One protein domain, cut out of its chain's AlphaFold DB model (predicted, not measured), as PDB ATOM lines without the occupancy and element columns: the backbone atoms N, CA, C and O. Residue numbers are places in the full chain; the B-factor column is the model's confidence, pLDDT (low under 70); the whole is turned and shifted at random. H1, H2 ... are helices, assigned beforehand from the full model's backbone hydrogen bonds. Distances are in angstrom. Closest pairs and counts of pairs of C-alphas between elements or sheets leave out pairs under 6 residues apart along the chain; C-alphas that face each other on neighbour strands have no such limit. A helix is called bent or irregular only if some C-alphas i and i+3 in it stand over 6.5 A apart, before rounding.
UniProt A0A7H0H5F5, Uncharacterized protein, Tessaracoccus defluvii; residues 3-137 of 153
ATOM      1  N   PHE A   3     -65.105 -70.092 -14.485       59.06
ATOM      2  CA  PHE A   3     -64.829 -71.398 -15.108       59.06
ATOM      3  C   PHE A   3     -63.365 -71.851 -15.002       59.06
ATOM      4  O   PHE A   3     -63.109 -73.020 -14.749       59.06
ATOM      5  N   ILE A   4     -62.400 -70.931 -15.114       62.00
ATOM      6  CA  ILE A   4     -60.965 -71.279 -15.086       62.00
ATOM      7  C   ILE A   4     -60.546 -71.826 -13.709       62.00
ATOM      8  O   ILE A   4     -59.694 -72.702 -13.627       62.00
ATOM      9  N   GLY A   5     -61.157 -71.341 -12.621       61.66
ATOM     10  CA  GLY A   5     -60.801 -71.758 -11.262       61.66
ATOM     11  C   GLY A   5     -61.141 -73.220 -10.966       61.66
ATOM     12  O   GLY A   5     -60.298 -73.936 -10.438       61.66
ATOM     13  N   ALA A   6     -62.339 -73.669 -11.355       68.31
ATOM     14  CA  ALA A   6     -62.797 -75.038 -11.101       68.31
ATOM     15  C   ALA A   6     -62.003 -76.081 -11.906       68.31
ATOM     16  O   ALA A   6     -61.655 -77.136 -11.381       68.31
ATOM     17  N   THR A   7     -61.660 -75.771 -13.161       77.25
ATOM     18  CA  THR A   7     -60.843 -76.659 -14.004       77.25
ATOM     19  C   THR A   7     -59.423 -76.804 -13.457       77.25
ATOM     20  O   THR A   7     -58.894 -77.909 -13.399       77.25
ATOM     21  N   VAL A   8     -58.821 -75.700 -13.006       79.00
ATOM     22  CA  VAL A   8     -57.461 -75.700 -12.449       79.00
ATOM     23  C   VAL A   8     -57.382 -76.468 -11.128       79.00
ATOM     24  O   VAL A   8     -56.396 -77.163 -10.897       79.00
ATOM     25  N   ASP A   9     -58.402 -76.371 -10.276       79.25
ATOM     26  CA  ASP A   9     -58.444 -77.097  -9.003       79.25
ATOM     27  C   ASP A   9     -58.499 -78.619  -9.225       79.25
ATOM     28  O   ASP A   9     -57.671 -79.362  -8.697       79.25
ATOM     29  N   ALA A  10     -59.377 -79.075 -10.128       81.19
ATOM     30  CA  ALA A  10     -59.460 -80.484 -10.513       81.19
ATOM     31  C   ALA A  10     -58.141 -81.009 -11.116       81.19
ATOM     32  O   ALA A  10     -57.705 -82.116 -10.791       81.19
ATOM     33  N   SER A  11     -57.468 -80.206 -11.950       87.12
ATOM     34  CA  SER A  11     -56.142 -80.549 -12.480       87.12
ATOM     35  C   SER A  11     -55.077 -80.646 -11.383       87.12
ATOM     36  O   SER A  11     -54.259 -81.557 -11.406       87.12
ATOM     37  N   LEU A  12     -55.080 -79.757 -10.385       86.19
ATOM     38  CA  LEU A  12     -54.121 -79.819  -9.275       86.19
ATOM     39  C   LEU A  12     -54.307 -81.075  -8.413       86.19
ATOM     40  O   LEU A  12     -53.317 -81.716  -8.040       86.19
ATOM     41  N   SER A  13     -55.554 -81.468  -8.134       85.62
ATOM     42  CA  SER A  13     -55.844 -82.735  -7.449       85.62
ATOM     43  C   SER A  13     -55.371 -83.942  -8.258       85.62
ATOM     44  O   SER A  13     -54.754 -84.849  -7.703       85.62
ATOM     45  N   ARG A  14     -55.585 -83.941  -9.578       89.81
ATOM     46  CA  ARG A  14     -55.117 -85.017 -10.461       89.81
ATOM     47  C   ARG A  14     -53.592 -85.125 -10.494       89.81
ATOM     48  O   ARG A  14     -53.058 -86.221 -10.354       89.81
ATOM     49  N   LEU A  15     -52.884 -84.003 -10.624       89.75
ATOM     50  CA  LEU A  15     -51.416 -83.985 -10.609       89.75
ATOM     51  C   LEU A  15     -50.838 -84.520  -9.297       89.75
ATOM     52  O   LEU A  15     -49.811 -85.193  -9.310       89.75
ATOM     53  N   THR A  16     -51.508 -84.234  -8.179       84.56
ATOM     54  CA  THR A  16     -51.150 -84.767  -6.859       84.56
ATOM     55  C   THR A  16     -51.215 -86.291  -6.856       84.56
ATOM     56  O   THR A  16     -50.221 -86.940  -6.548       84.56
ATOM     57  N   GLN A  17     -52.343 -86.859  -7.296       86.44
ATOM     58  CA  GLN A  17     -52.537 -88.312  -7.365       86.44
ATOM     59  C   GLN A  17     -51.511 -88.990  -8.282       86.44
ATOM     60  O   GLN A  17     -50.963 -90.034  -7.940       86.44
ATOM     61  N   LEU A  18     -51.216 -88.387  -9.439       89.06
ATOM     62  CA  LEU A  18     -50.207 -88.905 -10.366       89.06
ATOM     63  C   LEU A  18     -48.801 -88.899  -9.750       89.06
ATOM     64  O   LEU A  18     -48.059 -89.864  -9.920       89.06
ATOM     65  N   ALA A  19     -48.438 -87.842  -9.018       85.31
ATOM     66  CA  ALA A  19     -47.147 -87.765  -8.341       85.31
ATOM     67  C   ALA A  19     -47.042 -88.762  -7.177       85.31
ATOM     68  O   ALA A  19     -46.009 -89.408  -7.030       85.31
ATOM     69  N   GLU A  20     -48.104 -88.934  -6.387       83.75
ATOM     70  CA  GLU A  20     -48.173 -89.945  -5.319       83.75
ATOM     71  C   GLU A  20     -48.054 -91.373  -5.867       83.75
ATOM     72  O   GLU A  20     -47.405 -92.216  -5.253       83.75
ATOM     73  N   ALA A  21     -48.608 -91.628  -7.056       86.69
ATOM     74  CA  ALA A  21     -48.446 -92.887  -7.780       86.69
ATOM     75  C   ALA A  21     -47.060 -93.052  -8.444       86.69
ATOM     76  O   ALA A  21     -46.774 -94.111  -9.001       86.69
ATOM     77  N   GLY A  22     -46.204 -92.024  -8.409       86.12
ATOM     78  CA  GLY A  22     -44.878 -92.034  -9.031       86.12
ATOM     79  C   GLY A  22     -44.880 -91.893 -10.559       86.12
ATOM     80  O   GLY A  22     -43.853 -92.138 -11.191       86.12
ATOM     81  N   ASP A  23     -45.995 -91.490 -11.181       91.19
ATOM     82  CA  ASP A  23     -46.084 -91.303 -12.635       91.19
ATOM     83  C   ASP A  23     -45.570 -89.914 -13.054       91.19
ATOM     84  O   ASP A  23     -46.314 -89.018 -13.474       91.19
ATOM     85  N   ASP A  24     -44.250 -89.736 -12.952       90.12
ATOM     86  CA  ASP A  24     -43.570 -88.489 -13.311       90.12
ATOM     87  C   ASP A  24     -43.856 -88.056 -14.759       90.12
ATOM     88  O   ASP A  24     -43.928 -86.863 -15.075       90.12
ATOM     89  N   ALA A  25     -44.019 -89.026 -15.663       92.19
ATOM     90  CA  ALA A  25     -44.265 -88.768 -17.071       92.19
ATOM     91  C   ALA A  25     -45.672 -88.201 -17.303       92.19
ATOM     92  O   ALA A  25     -45.823 -87.273 -18.103       92.19
ATOM     93  N   ALA A  26     -46.692 -88.715 -16.612       93.69
ATOM     94  CA  ALA A  26     -48.045 -88.174 -16.685       93.69
ATOM     95  C   ALA A  26     -48.132 -86.769 -16.088       93.69
ATOM     96  O   ALA A  26     -48.668 -85.885 -16.758       93.69
ATOM     97  N   VAL A  27     -47.525 -86.535 -14.915       92.12
ATOM     98  CA  VAL A  27     -47.445 -85.187 -14.319       92.12
ATOM     99  C   VAL A  27     -46.805 -84.217 -15.311       92.12
ATOM    100  O   VAL A  27     -47.350 -83.145 -15.585       92.12
ATOM    101  N   ARG A  28     -45.675 -84.609 -15.919       94.00
ATOM    102  CA  ARG A  28     -44.982 -83.778 -16.909       94.00
ATOM    103  C   ARG A  28     -45.868 -83.459 -18.110       94.00
ATOM    104  O   ARG A  28     -45.924 -82.300 -18.516       94.00
ATOM    105  N   ARG A  29     -46.521 -84.467 -18.702       94.94
ATOM    106  CA  ARG A  29     -47.393 -84.286 -19.876       94.94
ATOM    107  C   ARG A  29     -48.539 -83.331 -19.565       94.94
ATOM    108  O   ARG A  29     -48.793 -82.425 -20.355       94.94
ATOM    109  N   GLU A  30     -49.186 -83.504 -18.419       94.62
ATOM    110  CA  GLU A  30     -50.322 -82.679 -18.015       94.62
ATOM    111  C   GLU A  30     -49.900 -81.226 -17.752       94.62
ATOM    112  O   GLU A  30     -50.494 -80.305 -18.308       94.62
ATOM    113  N   MET A  31     -48.804 -80.999 -17.023       94.62
ATOM    114  CA  MET A  31     -48.303 -79.640 -16.779       94.62
ATOM    115  C   MET A  31     -47.746 -78.954 -18.037       94.62
ATOM    116  O   MET A  31     -47.802 -77.729 -18.147       94.62
ATOM    117  N   LEU A  32     -47.189 -79.704 -18.995       95.06
ATOM    118  CA  LEU A  32     -46.723 -79.139 -20.268       95.06
ATOM    119  C   LEU A  32     -47.873 -78.705 -21.180       95.06
ATOM    120  O   LEU A  32     -47.679 -77.770 -21.964       95.06
ATOM    121  N   ALA A  33     -49.033 -79.357 -21.064       95.19
ATOM    122  CA  ALA A  33     -50.242 -79.003 -21.800       95.19
ATOM    123  C   ALA A  33     -50.844 -77.667 -21.337       95.19
ATOM    124  O   ALA A  33     -51.568 -77.032 -22.100       95.19
ATOM    125  N   TRP A  34     -50.512 -77.208 -20.127       94.50
ATOM    126  CA  TRP A  34     -50.950 -75.906 -19.644       94.50
ATOM    127  C   TRP A  34     -50.340 -74.757 -20.442       94.50
ATOM    128  O   TRP A  34     -49.124 -74.658 -20.654       94.50
ATOM    129  N   THR A  35     -51.200 -73.810 -20.788       94.50
ATOM    130  CA  THR A  35     -50.801 -72.468 -21.197       94.50
ATOM    131  C   THR A  35     -50.101 -71.737 -20.041       94.50
ATOM    132  O   THR A  35     -50.313 -72.055 -18.863       94.50
ATOM    133  N   PRO A  36     -49.293 -70.696 -20.321       94.38
ATOM    134  CA  PRO A  36     -48.716 -69.860 -19.271       94.38
ATOM    135  C   PRO A  36     -49.759 -69.306 -18.286       94.38
ATOM    136  O   PRO A  36     -49.509 -69.242 -17.084       94.38
ATOM    137  N   GLN A  37     -50.946 -68.930 -18.762       92.12
ATOM    138  CA  GLN A  37     -52.028 -68.387 -17.939       92.12
ATOM    139  C   GLN A  37     -52.641 -69.441 -17.013       92.12
ATOM    140  O   GLN A  37     -52.904 -69.138 -15.847       92.12
ATOM    141  N   GLU A  38     -52.847 -70.666 -17.499       92.38
ATOM    142  CA  GLU A  38     -53.304 -71.789 -16.671       92.38
ATOM    143  C   GLU A  38     -52.263 -72.132 -15.610       92.38
ATOM    144  O   GLU A  38     -52.611 -72.232 -14.438       92.38
ATOM    145  N   MET A  39     -50.979 -72.173 -15.979       93.12
ATOM    146  CA  MET A  39     -49.882 -72.384 -15.032       93.12
ATOM    147  C   MET A  39     -49.865 -71.316 -13.929       93.12
ATOM    148  O   MET A  39     -49.784 -71.639 -12.744       93.12
ATOM    149  N   LEU A  40     -49.993 -70.032 -14.275       91.44
ATOM    150  CA  LEU A  40     -50.055 -68.958 -13.276       91.44
ATOM    151  C   LEU A  40     -51.337 -69.004 -12.434       91.44
ATOM    152  O   LEU A  40     -51.308 -68.649 -11.251       91.44
ATOM    153  N   SER A  41     -52.453 -69.443 -13.013       90.56
ATOM    154  CA  SER A  41     -53.704 -69.664 -12.283       90.56
ATOM    155  C   SER A  41     -53.547 -70.804 -11.280       90.56
ATOM    156  O   SER A  41     -53.879 -70.612 -10.113       90.56
ATOM    157  N   ALA A  42     -52.930 -71.916 -11.682       90.12
ATOM    158  CA  ALA A  42     -52.597 -73.049 -10.824       90.12
ATOM    159  C   ALA A  42     -51.690 -72.637  -9.664       90.12
ATOM    160  O   ALA A  42     -51.992 -72.930  -8.511       90.12
ATOM    161  N   VAL A  43     -50.647 -71.844  -9.931       90.12
ATOM    162  CA  VAL A  43     -49.790 -71.252  -8.889       90.12
ATOM    163  C   VAL A  43     -50.606 -70.414  -7.899       90.12
ATOM    164  O   VAL A  43     -50.374 -70.470  -6.693       90.12
ATOM    165  N   ASN A  44     -51.549 -69.601  -8.379       88.50
ATOM    166  CA  ASN A  44     -52.375 -68.767  -7.504       88.50
ATOM    167  C   ASN A  44     -53.363 -69.596  -6.671       88.50
ATOM    168  O   ASN A  44     -53.527 -69.296  -5.488       88.50
ATOM    169  N   VAL A  45     -53.999 -70.610  -7.263       87.12
ATOM    170  CA  VAL A  45     -54.916 -71.531  -6.571       87.12
ATOM    171  C   VAL A  45     -54.153 -72.326  -5.515       87.12
ATOM    172  O   VAL A  45     -54.487 -72.231  -4.336       87.12
ATOM    173  N   ALA A  46     -53.051 -72.981  -5.891       86.31
ATOM    174  CA  ALA A  46     -52.231 -73.782  -4.982       86.31
ATOM    175  C   ALA A  46     -51.745 -72.984  -3.760       86.31
ATOM    176  O   ALA A  46     -51.781 -73.467  -2.627       86.31
ATOM    177  N   ARG A  47     -51.361 -71.716  -3.962       85.62
ATOM    178  CA  ARG A  47     -50.918 -70.823  -2.879       85.62
ATOM    179  C   ARG A  47     -52.050 -70.325  -1.978       85.62
ATOM    180  O   ARG A  47     -51.771 -69.930  -0.849       85.62
ATOM    181  N   ARG A  48     -53.297 -70.288  -2.459       83.44
ATOM    182  CA  ARG A  48     -54.467 -69.863  -1.670       83.44
ATOM    183  C   ARG A  48     -55.060 -71.016  -0.874       83.44
ATOM    184  O   ARG A  48     -55.345 -70.828   0.304       83.44
ATOM    185  N   CYS A  49     -55.205 -72.175  -1.505       70.69
ATOM    186  CA  CYS A  49     -55.897 -73.326  -0.931       70.69
ATOM    187  C   CYS A  49     -55.036 -74.138   0.045       70.69
ATOM    188  O   CYS A  49     -55.529 -75.116   0.586       70.69
ATOM    189  N   ASP A  50     -53.777 -73.733   0.274       66.12
ATOM    190  CA  ASP A  50     -52.797 -74.481   1.075       66.12
ATOM    191  C   ASP A  50     -52.848 -75.968   0.735       66.12
ATOM    192  O   ASP A  50     -53.126 -76.802   1.600       66.12
ATOM    193  N   ILE A  51     -52.643 -76.285  -0.553       62.91
ATOM    194  CA  ILE A  51     -52.550 -77.678  -0.972       62.91
ATOM    195  C   ILE A  51     -51.357 -78.241  -0.203       62.91
ATOM    196  O   ILE A  51     -50.200 -77.988  -0.543       62.91
ATOM    197  N   SER A  52     -51.667 -78.932   0.896       56.38
ATOM    198  CA  SER A  52     -50.754 -79.386   1.952       56.38
ATOM    199  C   SER A  52     -49.911 -80.568   1.492       56.38
ATOM    200  O   SER A  52     -49.514 -81.409   2.290       56.38
ATOM    201  N   LEU A  53     -49.638 -80.595   0.189       56.38
ATOM    202  CA  LEU A  53     -48.984 -81.631  -0.574       56.38
ATOM    203  C   LEU A  53     -47.751 -82.168   0.151       56.38
ATOM    204  O   LEU A  53     -47.491 -83.356   0.072       56.38
ATOM    205  N   LEU A  54     -46.974 -81.318   0.838       55.66
ATOM    206  CA  LEU A  54     -45.647 -81.697   1.330       55.66
ATOM    207  C   LEU A  54     -45.261 -80.962   2.626       55.66
ATOM    208  O   LEU A  54     -44.252 -80.261   2.667       55.66
ATOM    209  N   ARG A  55     -46.053 -81.104   3.703       55.12
ATOM    210  CA  ARG A  55     -45.671 -80.576   5.037       55.12
ATOM    211  C   ARG A  55     -44.412 -81.237   5.617       55.12
ATOM    212  O   ARG A  55     -43.779 -80.662   6.496       55.12
ATOM    213  N   GLU A  56     -44.011 -82.396   5.104       56.22
ATOM    214  CA  GLU A  56     -42.829 -83.126   5.562       56.22
ATOM    215  C   GLU A  56     -41.685 -83.007   4.550       56.22
ATOM    216  O   GLU A  56     -41.463 -83.881   3.712       56.22
ATOM    217  N   THR A  57     -40.929 -81.909   4.628       54.28
ATOM    218  CA  THR A  57     -39.795 -81.657   3.723       54.28
ATOM    219  C   THR A  57     -38.688 -82.712   3.802       54.28
ATOM    220  O   THR A  57     -37.943 -82.883   2.837       54.28
ATOM    221  N   ASP A  58     -38.593 -83.436   4.920       50.91
ATOM    222  CA  ASP A  58     -37.523 -84.407   5.180       50.91
ATOM    223  C   ASP A  58     -37.732 -85.746   4.455       50.91
ATOM    224  O   ASP A  58     -36.760 -86.436   4.161       50.91
ATOM    225  N   ARG A  59     -38.970 -86.087   4.061       57.31
ATOM    226  CA  ARG A  59     -39.265 -87.291   3.255       57.31
ATOM    227  C   ARG A  59     -39.030 -87.098   1.755       57.31
ATOM    228  O   ARG A  59     -39.154 -88.036   0.974       57.31
ATOM    229  N   LEU A  60     -38.681 -85.886   1.324       57.56
ATOM    230  CA  LEU A  60     -38.650 -85.536  -0.097       57.56
ATOM    231  C   LEU A  60     -37.382 -85.997  -0.820       57.56
ATOM    232  O   LEU A  60     -37.326 -85.904  -2.045       57.56
ATOM    233  N   THR A  61     -36.323 -86.405  -0.120       55.97
ATOM    234  CA  THR A  61     -34.980 -86.664  -0.686       55.97
ATOM    235  C   THR A  61     -34.887 -87.856  -1.644       55.97
ATOM    236  O   THR A  61     -33.891 -87.949  -2.351       55.97
ATOM    237  N   GLY A  62     -35.923 -88.693  -1.758       60.06
ATOM    238  CA  GLY A  62     -35.989 -89.808  -2.719       60.06
ATOM    239  C   GLY A  62     -37.082 -89.689  -3.786       60.06
ATOM    240  O   GLY A  62     -37.277 -90.620  -4.560       60.06
ATOM    241  N   LEU A  63     -37.823 -88.580  -3.814       70.19
ATOM    242  CA  LEU A  63     -38.977 -88.431  -4.697       70.19
ATOM    243  C   LEU A  63     -38.574 -87.890  -6.075       70.19
ATOM    244  O   LEU A  63     -37.732 -86.989  -6.170       70.19
ATOM    245  N   GLY A  64     -39.186 -88.450  -7.124       76.38
ATOM    246  CA  GLY A  64     -38.875 -88.182  -8.528       76.38
ATOM    247  C   GLY A  64     -39.102 -86.729  -8.980       76.38
ATOM    248  O   GLY A  64     -39.604 -85.890  -8.222       76.38
ATOM    249  N   PRO A  65     -38.719 -86.391 -10.227       80.38
ATOM    250  CA  PRO A  65     -38.850 -85.050 -10.794       80.38
ATOM    251  C   PRO A  65     -40.230 -84.387 -10.652       80.38
ATOM    252  O   PRO A  65     -40.270 -83.164 -10.491       80.38
ATOM    253  N   ALA A  66     -41.345 -85.137 -10.646       84.81
ATOM    254  CA  ALA A  66     -42.680 -84.551 -10.474       84.81
ATOM    255  C   ALA A  66     -42.821 -83.761  -9.182       84.81
ATOM    256  O   ALA A  66     -43.409 -82.675  -9.168       84.81
ATOM    257  N   PHE A  67     -42.224 -84.261  -8.103       84.44
ATOM    258  CA  PHE A  67     -42.280 -83.588  -6.817       84.44
ATOM    259  C   PHE A  67     -41.584 -82.230  -6.855       84.44
ATOM    260  O   PHE A  67     -42.049 -81.300  -6.203       84.44
ATOM    261  N   ALA A  68     -40.524 -82.056  -7.653       88.31
ATOM    262  CA  ALA A  68     -39.893 -80.748  -7.815       88.31
ATOM    263  C   ALA A  68     -40.837 -79.732  -8.483       88.31
ATOM    264  O   ALA A  68     -40.894 -78.577  -8.051       88.31
ATOM    265  N   TRP A  69     -41.618 -80.144  -9.487       91.31
ATOM    266  CA  TRP A  69     -42.597 -79.258 -10.128       91.31
ATOM    267  C   TRP A  69     -43.761 -78.922  -9.191       91.31
ATOM    268  O   TRP A  69     -44.146 -77.756  -9.099       91.31
ATOM    269  N   LEU A  70     -44.276 -79.897  -8.433       89.56
ATOM    270  CA  LEU A  70     -45.337 -79.651  -7.450       89.56
ATOM    271  C   LEU A  70     -44.868 -78.754  -6.296       89.56
ATOM    272  O   LEU A  70     -45.572 -77.821  -5.909       89.56
ATOM    273  N   LEU A  71     -43.643 -78.953  -5.797       89.94
ATOM    274  CA  LEU A  71     -43.042 -78.090  -4.775       89.94
ATOM    275  C   LEU A  71     -42.965 -76.626  -5.221       89.94
ATOM    276  O   LEU A  71     -43.155 -75.730  -4.399       89.94
ATOM    277  N   ALA A  72     -42.731 -76.360  -6.508       92.56
ATOM    278  CA  ALA A  72     -42.695 -75.000  -7.041       92.56
ATOM    279  C   ALA A  72     -44.071 -74.294  -7.005       92.56
ATOM    280  O   ALA A  72     -44.130 -73.059  -6.972       92.56
ATOM    281  N   LEU A  73     -45.172 -75.054  -6.953       91.62
ATOM    282  CA  LEU A  73     -46.537 -74.536  -6.794       91.62
ATOM    283  C   LEU A  73     -46.904 -74.260  -5.328       91.62
ATOM    284  O   LEU A  73     -47.821 -73.479  -5.073       91.62
ATOM    285  N   SER A  74     -46.174 -74.857  -4.379       88.56
ATOM    286  CA  SER A  74     -46.466 -74.801  -2.943       88.56
ATOM    287  C   SER A  74     -46.629 -73.375  -2.410       88.56
ATOM    288  O   SER A  74     -45.965 -72.427  -2.853       88.56
ATOM    289  N   ARG A  75     -47.483 -73.223  -1.392       88.31
ATOM    290  CA  ARG A  75     -47.610 -71.998  -0.591       88.31
ATOM    291  C   ARG A  75     -46.362 -71.724   0.250       88.31
ATOM    292  O   ARG A  75     -46.003 -70.557   0.432       88.31
ATOM    293  N   ASP A  76     -45.669 -72.765   0.695       87.94
ATOM    294  CA  ASP A  76     -44.465 -72.644   1.511       87.94
ATOM    295  C   ASP A  76     -43.253 -72.205   0.672       87.94
ATOM    296  O   ASP A  76     -42.892 -72.814  -0.338       87.94
ATOM    297  N   GLY A  77     -42.614 -71.112   1.100       89.88
ATOM    298  CA  GLY A  77     -41.408 -70.586   0.469       89.88
ATOM    299  C   GLY A  77     -40.223 -71.547   0.538       89.88
ATOM    300  O   GLY A  77     -39.451 -71.591  -0.417       89.88
ATOM    301  N   ARG A  78     -40.098 -72.354   1.602       90.00
ATOM    302  CA  ARG A  78     -39.017 -73.342   1.739       90.00
ATOM    303  C   ARG A  78     -39.177 -74.478   0.731       90.00
ATOM    304  O   ARG A  78     -38.210 -74.829   0.060       90.00
ATOM    305  N   CYS A  79     -40.394 -74.988   0.553       90.00
ATOM    306  CA  CYS A  79     -40.718 -75.941  -0.513       90.00
ATOM    307  C   CYS A  79     -40.336 -75.408  -1.905       90.00
ATOM    308  O   CYS A  79     -39.640 -76.084  -2.663       90.00
ATOM    309  N   ARG A  80     -40.718 -74.165  -2.223       92.88
ATOM    310  CA  ARG A  80     -40.376 -73.529  -3.509       92.88
ATOM    311  C   ARG A  80     -38.879 -73.295  -3.685       92.88
ATOM    312  O   ARG A  80     -38.355 -73.395  -4.790       92.88
ATOM    313  N   GLU A  81     -38.176 -73.000  -2.601       93.44
ATOM    314  CA  GLU A  81     -36.722 -72.877  -2.598       93.44
ATOM    315  C   GLU A  81     -36.039 -74.224  -2.896       93.44
ATOM    316  O   GLU A  81     -35.087 -74.262  -3.677       93.44
ATOM    317  N   ILE A  82     -36.532 -75.326  -2.316       91.00
ATOM    318  CA  ILE A  82     -36.067 -76.690  -2.620       91.00
ATOM    319  C   ILE A  82     -36.349 -77.029  -4.086       91.00
ATOM    320  O   ILE A  82     -35.472 -77.565  -4.764       91.00
ATOM    321  N   ALA A  83     -37.533 -76.672  -4.593       92.62
ATOM    322  CA  ALA A  83     -37.866 -76.844  -6.002       92.62
ATOM    323  C   ALA A  83     -36.847 -76.144  -6.906       92.62
ATOM    324  O   ALA A  83     -36.276 -76.787  -7.779       92.62
ATOM    325  N   ALA A  84     -36.542 -74.866  -6.651       94.25
ATOM    326  CA  ALA A  84     -35.568 -74.113  -7.444       94.25
ATOM    327  C   ALA A  84     -34.201 -74.816  -7.528       94.25
ATOM    328  O   ALA A  84     -33.584 -74.812  -8.586       94.25
ATOM    329  N   VAL A  85     -33.750 -75.454  -6.440       92.31
ATOM    330  CA  VAL A  85     -32.502 -76.236  -6.424       92.31
ATOM    331  C   VAL A  85     -32.627 -77.514  -7.256       92.31
ATOM    332  O   VAL A  85     -31.742 -77.814  -8.050       92.31
ATOM    333  N   ARG A  86     -33.720 -78.268  -7.106       90.88
ATOM    334  CA  ARG A  86     -33.906 -79.552  -7.806       90.88
ATOM    335  C   ARG A  86     -34.095 -79.394  -9.310       90.88
ATOM    336  O   ARG A  86     -33.582 -80.203 -10.076       90.88
ATOM    337  N   LEU A  87     -34.786 -78.338  -9.737       92.69
ATOM    338  CA  LEU A  87     -35.047 -78.068 -11.153       92.69
ATOM    339  C   LEU A  87     -33.765 -77.763 -11.947       92.69
ATOM    340  O   LEU A  87     -33.764 -77.906 -13.167       92.69
ATOM    341  N   VAL A  88     -32.657 -77.411 -11.279       91.25
ATOM    342  CA  VAL A  88     -31.340 -77.243 -11.925       91.25
ATOM    343  C   VAL A  88     -30.895 -78.524 -12.630       91.25
ATOM    344  O   VAL A  88     -30.336 -78.445 -13.723       91.25
ATOM    345  N   ALA A  89     -31.155 -79.692 -12.037       88.06
ATOM    346  CA  ALA A  89     -30.724 -80.981 -12.575       88.06
ATOM    347  C   ALA A  89     -31.652 -81.522 -13.678       88.06
ATOM    348  O   ALA A  89     -31.226 -82.339 -14.490       88.06
ATOM    349  N   ASP A  90     -32.906 -81.066 -13.746       89.12
ATOM    350  CA  ASP A  90     -33.860 -81.529 -14.757       89.12
ATOM    351  C   ASP A  90     -33.778 -80.669 -16.019       89.12
ATOM    352  O   ASP A  90     -34.148 -79.498 -16.016       89.12
ATOM    353  N   SER A  91     -33.311 -81.244 -17.124       88.19
ATOM    354  CA  SER A  91     -33.128 -80.544 -18.398       88.19
ATOM    355  C   SER A  91     -34.431 -80.259 -19.158       88.19
ATOM    356  O   SER A  91     -34.356 -79.598 -20.198       88.19
ATOM    357  N   SER A  92     -35.591 -80.700 -18.655       92.12
ATOM    358  CA  SER A  92     -36.876 -80.608 -19.350       92.12
ATOM    359  C   SER A  92     -37.374 -79.167 -19.585       92.12
ATOM    360  O   SER A  92     -37.119 -78.274 -18.770       92.12
ATOM    361  N   PRO A  93     -38.171 -78.931 -20.650       93.94
ATOM    362  CA  PRO A  93     -38.824 -77.640 -20.885       93.94
ATOM    363  C   PRO A  93     -39.760 -77.215 -19.746       93.94
ATOM    364  O   PRO A  93     -39.949 -76.025 -19.499       93.94
ATOM    365  N   LEU A  94     -40.355 -78.180 -19.034       95.00
ATOM    366  CA  LEU A  94     -41.217 -77.889 -17.891       95.00
ATOM    367  C   LEU A  94     -40.417 -77.231 -16.766       95.00
ATOM    368  O   LEU A  94     -40.861 -76.227 -16.214       95.00
ATOM    369  N   SER A  95     -39.214 -77.733 -16.482       95.19
ATOM    370  CA  SER A  95     -38.328 -77.128 -15.486       95.19
ATOM    371  C   SER A  95     -37.953 -75.691 -15.832       95.19
ATOM    372  O   SER A  95     -37.982 -74.837 -14.949       95.19
ATOM    373  N   ASP A  96     -37.717 -75.383 -17.107       95.75
ATOM    374  CA  ASP A  96     -37.453 -74.007 -17.539       95.75
ATOM    375  C   ASP A  96     -38.678 -73.097 -17.294       95.75
ATOM    376  O   ASP A  96     -38.548 -72.018 -16.710       95.75
ATOM    377  N   ARG A  97     -39.897 -73.551 -17.634       96.25
ATOM    378  CA  ARG A  97     -41.141 -72.806 -17.332       96.25
ATOM    379  C   ARG A  97     -41.325 -72.576 -15.828       96.25
ATOM    380  O   ARG A  97     -41.667 -71.468 -15.415       96.25
ATOM    381  N   MET A  98     -41.075 -73.594 -15.007       96.44
ATOM    382  CA  MET A  98     -41.211 -73.500 -13.551       96.44
ATOM    383  C   MET A  98     -40.163 -72.566 -12.934       96.44
ATOM    384  O   MET A  98     -40.495 -71.772 -12.052       96.44
ATOM    385  N   LEU A  99     -38.920 -72.586 -13.426       96.62
ATOM    386  CA  LEU A  99     -37.887 -71.633 -13.015       96.62
ATOM    387  C   LEU A  99     -38.283 -70.190 -13.352       96.62
ATOM    388  O   LEU A  99     -38.101 -69.312 -12.510       96.62
ATOM    389  N   ALA A 100     -38.909 -69.938 -14.507       96.19
ATOM    390  CA  ALA A 100     -39.438 -68.614 -14.846       96.19
ATOM    391  C   ALA A 100     -40.532 -68.141 -13.867       96.19
ATOM    392  O   ALA A 100     -40.551 -66.973 -13.473       96.19
ATOM    393  N   VAL A 101     -41.413 -69.044 -13.412       95.62
ATOM    394  CA  VAL A 101     -42.389 -68.739 -12.348       95.62
ATOM    395  C   VAL A 101     -41.684 -68.357 -11.041       95.62
ATOM    396  O   VAL A 101     -42.060 -67.371 -10.403       95.62
ATOM    397  N   LEU A 102     -40.665 -69.121 -10.639       96.19
ATOM    398  CA  LEU A 102     -39.931 -68.911  -9.386       96.19
ATOM    399  C   LEU A 102     -39.020 -67.671  -9.426       96.19
ATOM    400  O   LEU A 102     -38.828 -67.020  -8.401       96.19
ATOM    401  N   ALA A 103     -38.521 -67.280 -10.600       95.75
ATOM    402  CA  ALA A 103     -37.757 -66.046 -10.793       95.75
ATOM    403  C   ALA A 103     -38.581 -64.785 -10.464       95.75
ATOM    404  O   ALA A 103     -38.025 -63.759 -10.065       95.75
ATOM    405  N   ALA A 104     -39.911 -64.882 -10.561       93.62
ATOM    406  CA  ALA A 104     -40.867 -63.849 -10.165       93.62
ATOM    407  C   ALA A 104     -41.541 -64.125  -8.803       93.62
ATOM    408  O   ALA A 104     -42.602 -63.566  -8.507       93.62
ATOM    409  N   ASP A 105     -40.975 -65.006  -7.969       93.62
ATOM    410  CA  ASP A 105     -41.534 -65.290  -6.648       93.62
ATOM    411  C   ASP A 105     -41.497 -64.058  -5.728       93.62
ATOM    412  O   ASP A 105     -40.668 -63.163  -5.869       93.62
ATOM    413  N   HIS A 106     -42.382 -63.998  -4.735       90.19
ATOM    414  CA  HIS A 106     -42.377 -62.896  -3.772       90.19
ATOM    415  C   HIS A 106     -41.268 -63.054  -2.720       90.19
ATOM    416  O   HIS A 106     -40.810 -62.054  -2.164       90.19
ATOM    417  N   VAL A 107     -40.813 -64.287  -2.472       92.75
ATOM    418  CA  VAL A 107     -39.711 -64.588  -1.555       92.75
ATOM    419  C   VAL A 107     -38.382 -64.364  -2.272       92.75
ATOM    420  O   VAL A 107     -38.069 -65.033  -3.252       92.75
ATOM    421  N   GLU A 108     -37.577 -63.435  -1.760       94.44
ATOM    422  CA  GLU A 108     -36.298 -63.043  -2.363       94.44
ATOM    423  C   GLU A 108     -35.330 -64.211  -2.545       94.44
ATOM    424  O   GLU A 108     -34.768 -64.387  -3.623       94.44
ATOM    425  N   ARG A 109     -35.206 -65.067  -1.529       95.25
ATOM    426  CA  ARG A 109     -34.332 -66.242  -1.575       95.25
ATOM    427  C   ARG A 109     -34.733 -67.241  -2.666       95.25
ATOM    428  O   ARG A 109     -33.859 -67.797  -3.325       95.25
ATOM    429  N   VAL A 110     -36.036 -67.423  -2.899       96.50
ATOM    430  CA  VAL A 110     -36.551 -68.261  -3.996       96.50
ATOM    431  C   VAL A 110     -36.172 -67.650  -5.343       96.50
ATOM    432  O   VAL A 110     -35.620 -68.358  -6.184       96.50
ATOM    433  N   ARG A 111     -36.378 -66.334  -5.523       96.62
ATOM    434  CA  ARG A 111     -35.975 -65.630  -6.752       96.62
ATOM    435  C   ARG A 111     -34.485 -65.775  -7.023       96.62
ATOM    436  O   ARG A 111     -34.112 -66.147  -8.127       96.62
ATOM    437  N   ALA A 112     -33.643 -65.506  -6.026       95.88
ATOM    438  CA  ALA A 112     -32.192 -65.562  -6.173       95.88
ATOM    439  C   ALA A 112     -31.718 -66.956  -6.614       95.88
ATOM    440  O   ALA A 112     -30.876 -67.077  -7.501       95.88
ATOM    441  N   ARG A 113     -32.300 -68.026  -6.052       96.81
ATOM    442  CA  ARG A 113     -31.984 -69.397  -6.479       96.81
ATOM    443  C   ARG A 113     -32.476 -69.717  -7.880       96.81
ATOM    444  O   ARG A 113     -31.737 -70.336  -8.636       96.81
ATOM    445  N   ALA A 114     -33.689 -69.293  -8.222       96.81
ATOM    446  CA  ALA A 114     -34.229 -69.494  -9.559       96.81
ATOM    447  C   ALA A 114     -33.395 -68.761 -10.621       96.81
ATOM    448  O   ALA A 114     -33.072 -69.354 -11.644       96.81
ATOM    449  N   TRP A 115     -32.969 -67.522 -10.360       96.31
ATOM    450  CA  TRP A 115     -32.083 -66.779 -11.261       96.31
ATOM    451  C   TRP A 115     -30.737 -67.470 -11.447       96.31
ATOM    452  O   TRP A 115     -30.342 -67.710 -12.583       96.31
ATOM    453  N   ARG A 116     -30.093 -67.906 -10.359       96.00
ATOM    454  CA  ARG A 116     -28.841 -68.668 -10.446       96.00
ATOM    455  C   ARG A 116     -28.999 -69.957 -11.262       96.00
ATOM    456  O   ARG A 116     -28.116 -70.308 -12.037       96.00
ATOM    457  N   ALA A 117     -30.124 -70.656 -11.103       94.38
ATOM    458  CA  ALA A 117     -30.446 -71.848 -11.885       94.38
ATOM    459  C   ALA A 117     -30.630 -71.534 -13.381       94.38
ATOM    460  O   ALA A 117     -30.154 -72.285 -14.230       94.38
ATOM    461  N   ILE A 118     -31.302 -70.425 -13.705       94.88
ATOM    462  CA  ILE A 118     -31.499 -69.956 -15.083       94.88
ATOM    463  C   ILE A 118     -30.159 -69.575 -15.723       94.88
ATOM    464  O   ILE A 118     -29.888 -69.991 -16.847       94.88
ATOM    465  N   GLU A 119     -29.306 -68.836 -15.011       94.44
ATOM    466  CA  GLU A 119     -27.977 -68.419 -15.482       94.44
ATOM    467  C   GLU A 119     -27.099 -69.617 -15.855       94.44
ATOM    468  O   GLU A 119     -26.490 -69.630 -16.922       94.44
ATOM    469  N   GLN A 120     -27.101 -70.668 -15.031       91.94
ATOM    470  CA  GLN A 120     -26.353 -71.908 -15.288       91.94
ATOM    471  C   GLN A 120     -26.810 -72.658 -16.545       91.94
ATOM    472  O   GLN A 120     -26.119 -73.556 -17.021       91.94
ATOM    473  N   ARG A 121     -27.994 -72.332 -17.061       87.88
ATOM    474  CA  ARG A 121     -28.671 -73.065 -18.132       87.88
ATOM    475  C   ARG A 121     -29.024 -72.155 -19.300       87.88
ATOM    476  O   ARG A 121     -29.874 -72.514 -20.109       87.88
ATOM    477  N   LEU A 122     -28.431 -70.970 -19.395       88.19
ATOM    478  CA  LEU A 122     -28.862 -69.984 -20.373       88.19
ATOM    479  C   LEU A 122     -28.535 -70.451 -21.800       88.19
ATOM    480  O   LEU A 122     -27.381 -70.644 -22.169       88.19
ATOM    481  N   SER A 123     -29.570 -70.615 -22.623       93.75
ATOM    482  CA  SER A 123     -29.439 -70.833 -24.064       93.75
ATOM    483  C   SER A 123     -30.646 -70.247 -24.802       93.75
ATOM    484  O   SER A 123     -31.720 -70.125 -24.201       93.75
ATOM    485  N   PRO A 124     -30.526 -69.916 -26.102       94.50
ATOM    486  CA  PRO A 124     -31.648 -69.380 -26.875       94.50
ATOM    487  C   PRO A 124     -32.890 -70.288 -26.861       94.50
ATOM    488  O   PRO A 124     -34.007 -69.810 -26.671       94.50
ATOM    489  N   ALA A 125     -32.703 -71.607 -26.978       93.62
ATOM    490  CA  ALA A 125     -33.802 -72.576 -26.965       93.62
ATOM    491  C   ALA A 125     -34.542 -72.614 -25.614       93.62
ATOM    492  O   ALA A 125     -35.774 -72.670 -25.564       93.62
ATOM    493  N   ARG A 126     -33.803 -72.528 -24.503       93.88
ATOM    494  CA  ARG A 126     -34.396 -72.490 -23.159       93.88
ATOM    495  C   ARG A 126     -35.074 -71.148 -22.889       93.88
ATOM    496  O   ARG A 126     -36.175 -71.115 -22.344       93.88
ATOM    497  N   ALA A 127     -34.483 -70.044 -23.352       92.75
ATOM    498  CA  ALA A 127     -35.098 -68.720 -23.284       92.75
ATOM    499  C   ALA A 127     -36.457 -68.683 -24.002       92.75
ATOM    500  O   ALA A 127     -37.429 -68.190 -23.429       92.75
ATOM    501  N   ALA A 128     -36.567 -69.284 -25.192       94.56
ATOM    502  CA  ALA A 128     -37.832 -69.388 -25.925       94.56
ATOM    503  C   ALA A 128     -38.936 -70.106 -25.124       94.56
ATOM    504  O   ALA A 128     -40.110 -69.759 -25.235       94.56
ATOM    505  N   THR A 129     -38.563 -71.059 -24.265       93.94
ATOM    506  CA  THR A 129     -39.501 -71.762 -23.376       93.94
ATOM    507  C   THR A 129     -39.946 -70.901 -22.186       93.94
ATOM    508  O   THR A 129     -41.102 -70.972 -21.765       93.94
ATOM    509  N   MET A 130     -39.048 -70.072 -21.645       94.62
ATOM    510  CA  MET A 130     -39.298 -69.231 -20.465       94.62
ATOM    511  C   MET A 130     -40.052 -67.936 -20.786       94.62
ATOM    512  O   MET A 130     -40.885 -67.489 -19.995       94.62
ATOM    513  N   LEU A 131     -39.778 -67.327 -21.943       94.31
ATOM    514  CA  LEU A 131     -40.298 -66.010 -22.320       94.31
ATOM    515  C   LEU A 131     -41.833 -65.900 -22.253       94.31
ATOM    516  O   LEU A 131     -42.306 -64.930 -21.659       94.31
ATOM    517  N   PRO A 132     -42.635 -66.861 -22.754       95.56
ATOM    518  CA  PRO A 132     -44.093 -66.783 -22.644       95.56
ATOM    519  C   PRO A 132     -44.590 -66.696 -21.194       95.56
ATOM    520  O   PRO A 132     -45.539 -65.965 -20.908       95.56
ATOM    521  N   VAL A 133     -43.928 -67.393 -20.265       95.12
ATOM    522  CA  VAL A 133     -44.260 -67.360 -18.832       95.12
ATOM    523  C   VAL A 133     -43.905 -66.004 -18.228       95.12
ATOM    524  O   VAL A 133     -44.732 -65.405 -17.540       95.12
ATOM    525  N   LEU A 134     -42.716 -65.477 -18.530       93.00
ATOM    526  CA  LEU A 134     -42.289 -64.147 -18.080       93.00
ATOM    527  C   LEU A 134     -43.209 -63.038 -18.618       93.00
ATOM    528  O   LEU A 134     -43.595 -62.131 -17.879       93.00
ATOM    529  N   ILE A 135     -43.633 -63.139 -19.880       94.38
ATOM    530  CA  ILE A 135     -44.602 -62.218 -20.484       94.38
ATOM    531  C   ILE A 135     -45.955 -62.325 -19.775       94.38
ATOM    532  O   ILE A 135     -46.552 -61.298 -19.464       94.38
ATOM    533  N   ALA A 136     -46.442 -63.532 -19.477       91.94
ATOM    534  CA  ALA A 136     -47.692 -63.709 -18.739       91.94
ATOM    535  C   ALA A 136     -47.610 -63.123 -17.313       91.94
ATOM    536  O   ALA A 136     -48.575 -62.530 -16.824       91.94
ATOM    537  N   LEU A 137     -46.440 -63.209 -16.674       90.38
ATOM    538  CA  LEU A 137     -46.173 -62.641 -15.352       90.38
ATOM    539  C   LEU A 137     -46.168 -61.107 -15.326       90.38
ATOM    540  O   LEU A 137     -46.444 -60.544 -14.267       90.38
TER     541      LEU A 137
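AT A GLANCE: This is residues 3 to 137 of the 153 residues of an uncharacterized protein of Tessaracoccus defluvii (UniProt A0A7H0H5F5). This is a compact, rounded ball of short helices, with H5 and H7 side by side in its core. H1 and H2, a helical hairpin, and H3, which crosses H1, cover one side; H6 and H8 lie side by side along another, H9 crosses H7 far from H1, and poorly formed H4 lies at the rim. The printed part has 135 residues with nine named helices, H1 to H9 in chain order, and no named strand; its class is all helix. The radius of gyration of the C-alphas is 13.5 A, and the spans are 36 by 34 by 28 A.

HOW THE PARTS SIT: H1, residues 3 to 20, touches H2, residues 24 to 33, with residues 15 to 19 alone, a hairpin at a shallow tilt of 18 degrees; the closest C-alphas, of Leu 15 and Val 27, are 5.6 A apart. With residues 4 to 12 alone H1 touches H3, residues 36 to 48, about perpendicular at 77 degrees, closest at C-alphas 8 and 42, 5.8 A. H4, residues 57 to 62, touches no helix and is irregular, with C-alphas 59 and 62 7.3 A apart. H5, residues 65 to 73, touches H2, closest at C-alphas 24 and 66, 4.9 A. It forms a hairpin with H6, residues 77 to 86, closest at C-alphas 72 and 80, 4.5 A. H6, H7, residues 93 to 103, and H8, residues 108 to 119, form an up-and-down bundle, each running against the one before. H7 touches H5 at a shallow tilt of 30 degrees, the same way, closest at C-alphas 69 and 98, 6.8 A. H9, residues 124 to 137, touches H7 at a steep tilt of 48 degrees, closest at C-alphas 97 and 130, 5.1 A; it is only just irregular, with C-alphas 129 and 132 6.8 A apart. Each O i to N i+4 pair is within hydrogen-bond range in H1, H2, H3, H6, H7 and H8, against 4 of 5 in H5, 8 of 10 in H9 and 0 of 2 in H4, where 1 of 3 O i to N i+3 pairs is.

IN THESE COORDINATES: H1 runs 26.8 A from C-alpha 3 at (-64.829, -71.398, -15.108). H3 is 18.5 A long and H8 16.4 A. H9 runs 19.7 A to C-alpha 137 at (-46.173, -62.641, -15.352).

THE WHOLE: The C-alphas of Phe 3 and Gln 120, the two farthest apart, are 38.5 A apart. The printed part has no cut and no long link. Model confidence is under 70 in residues 3 to 6 and 50 to 62.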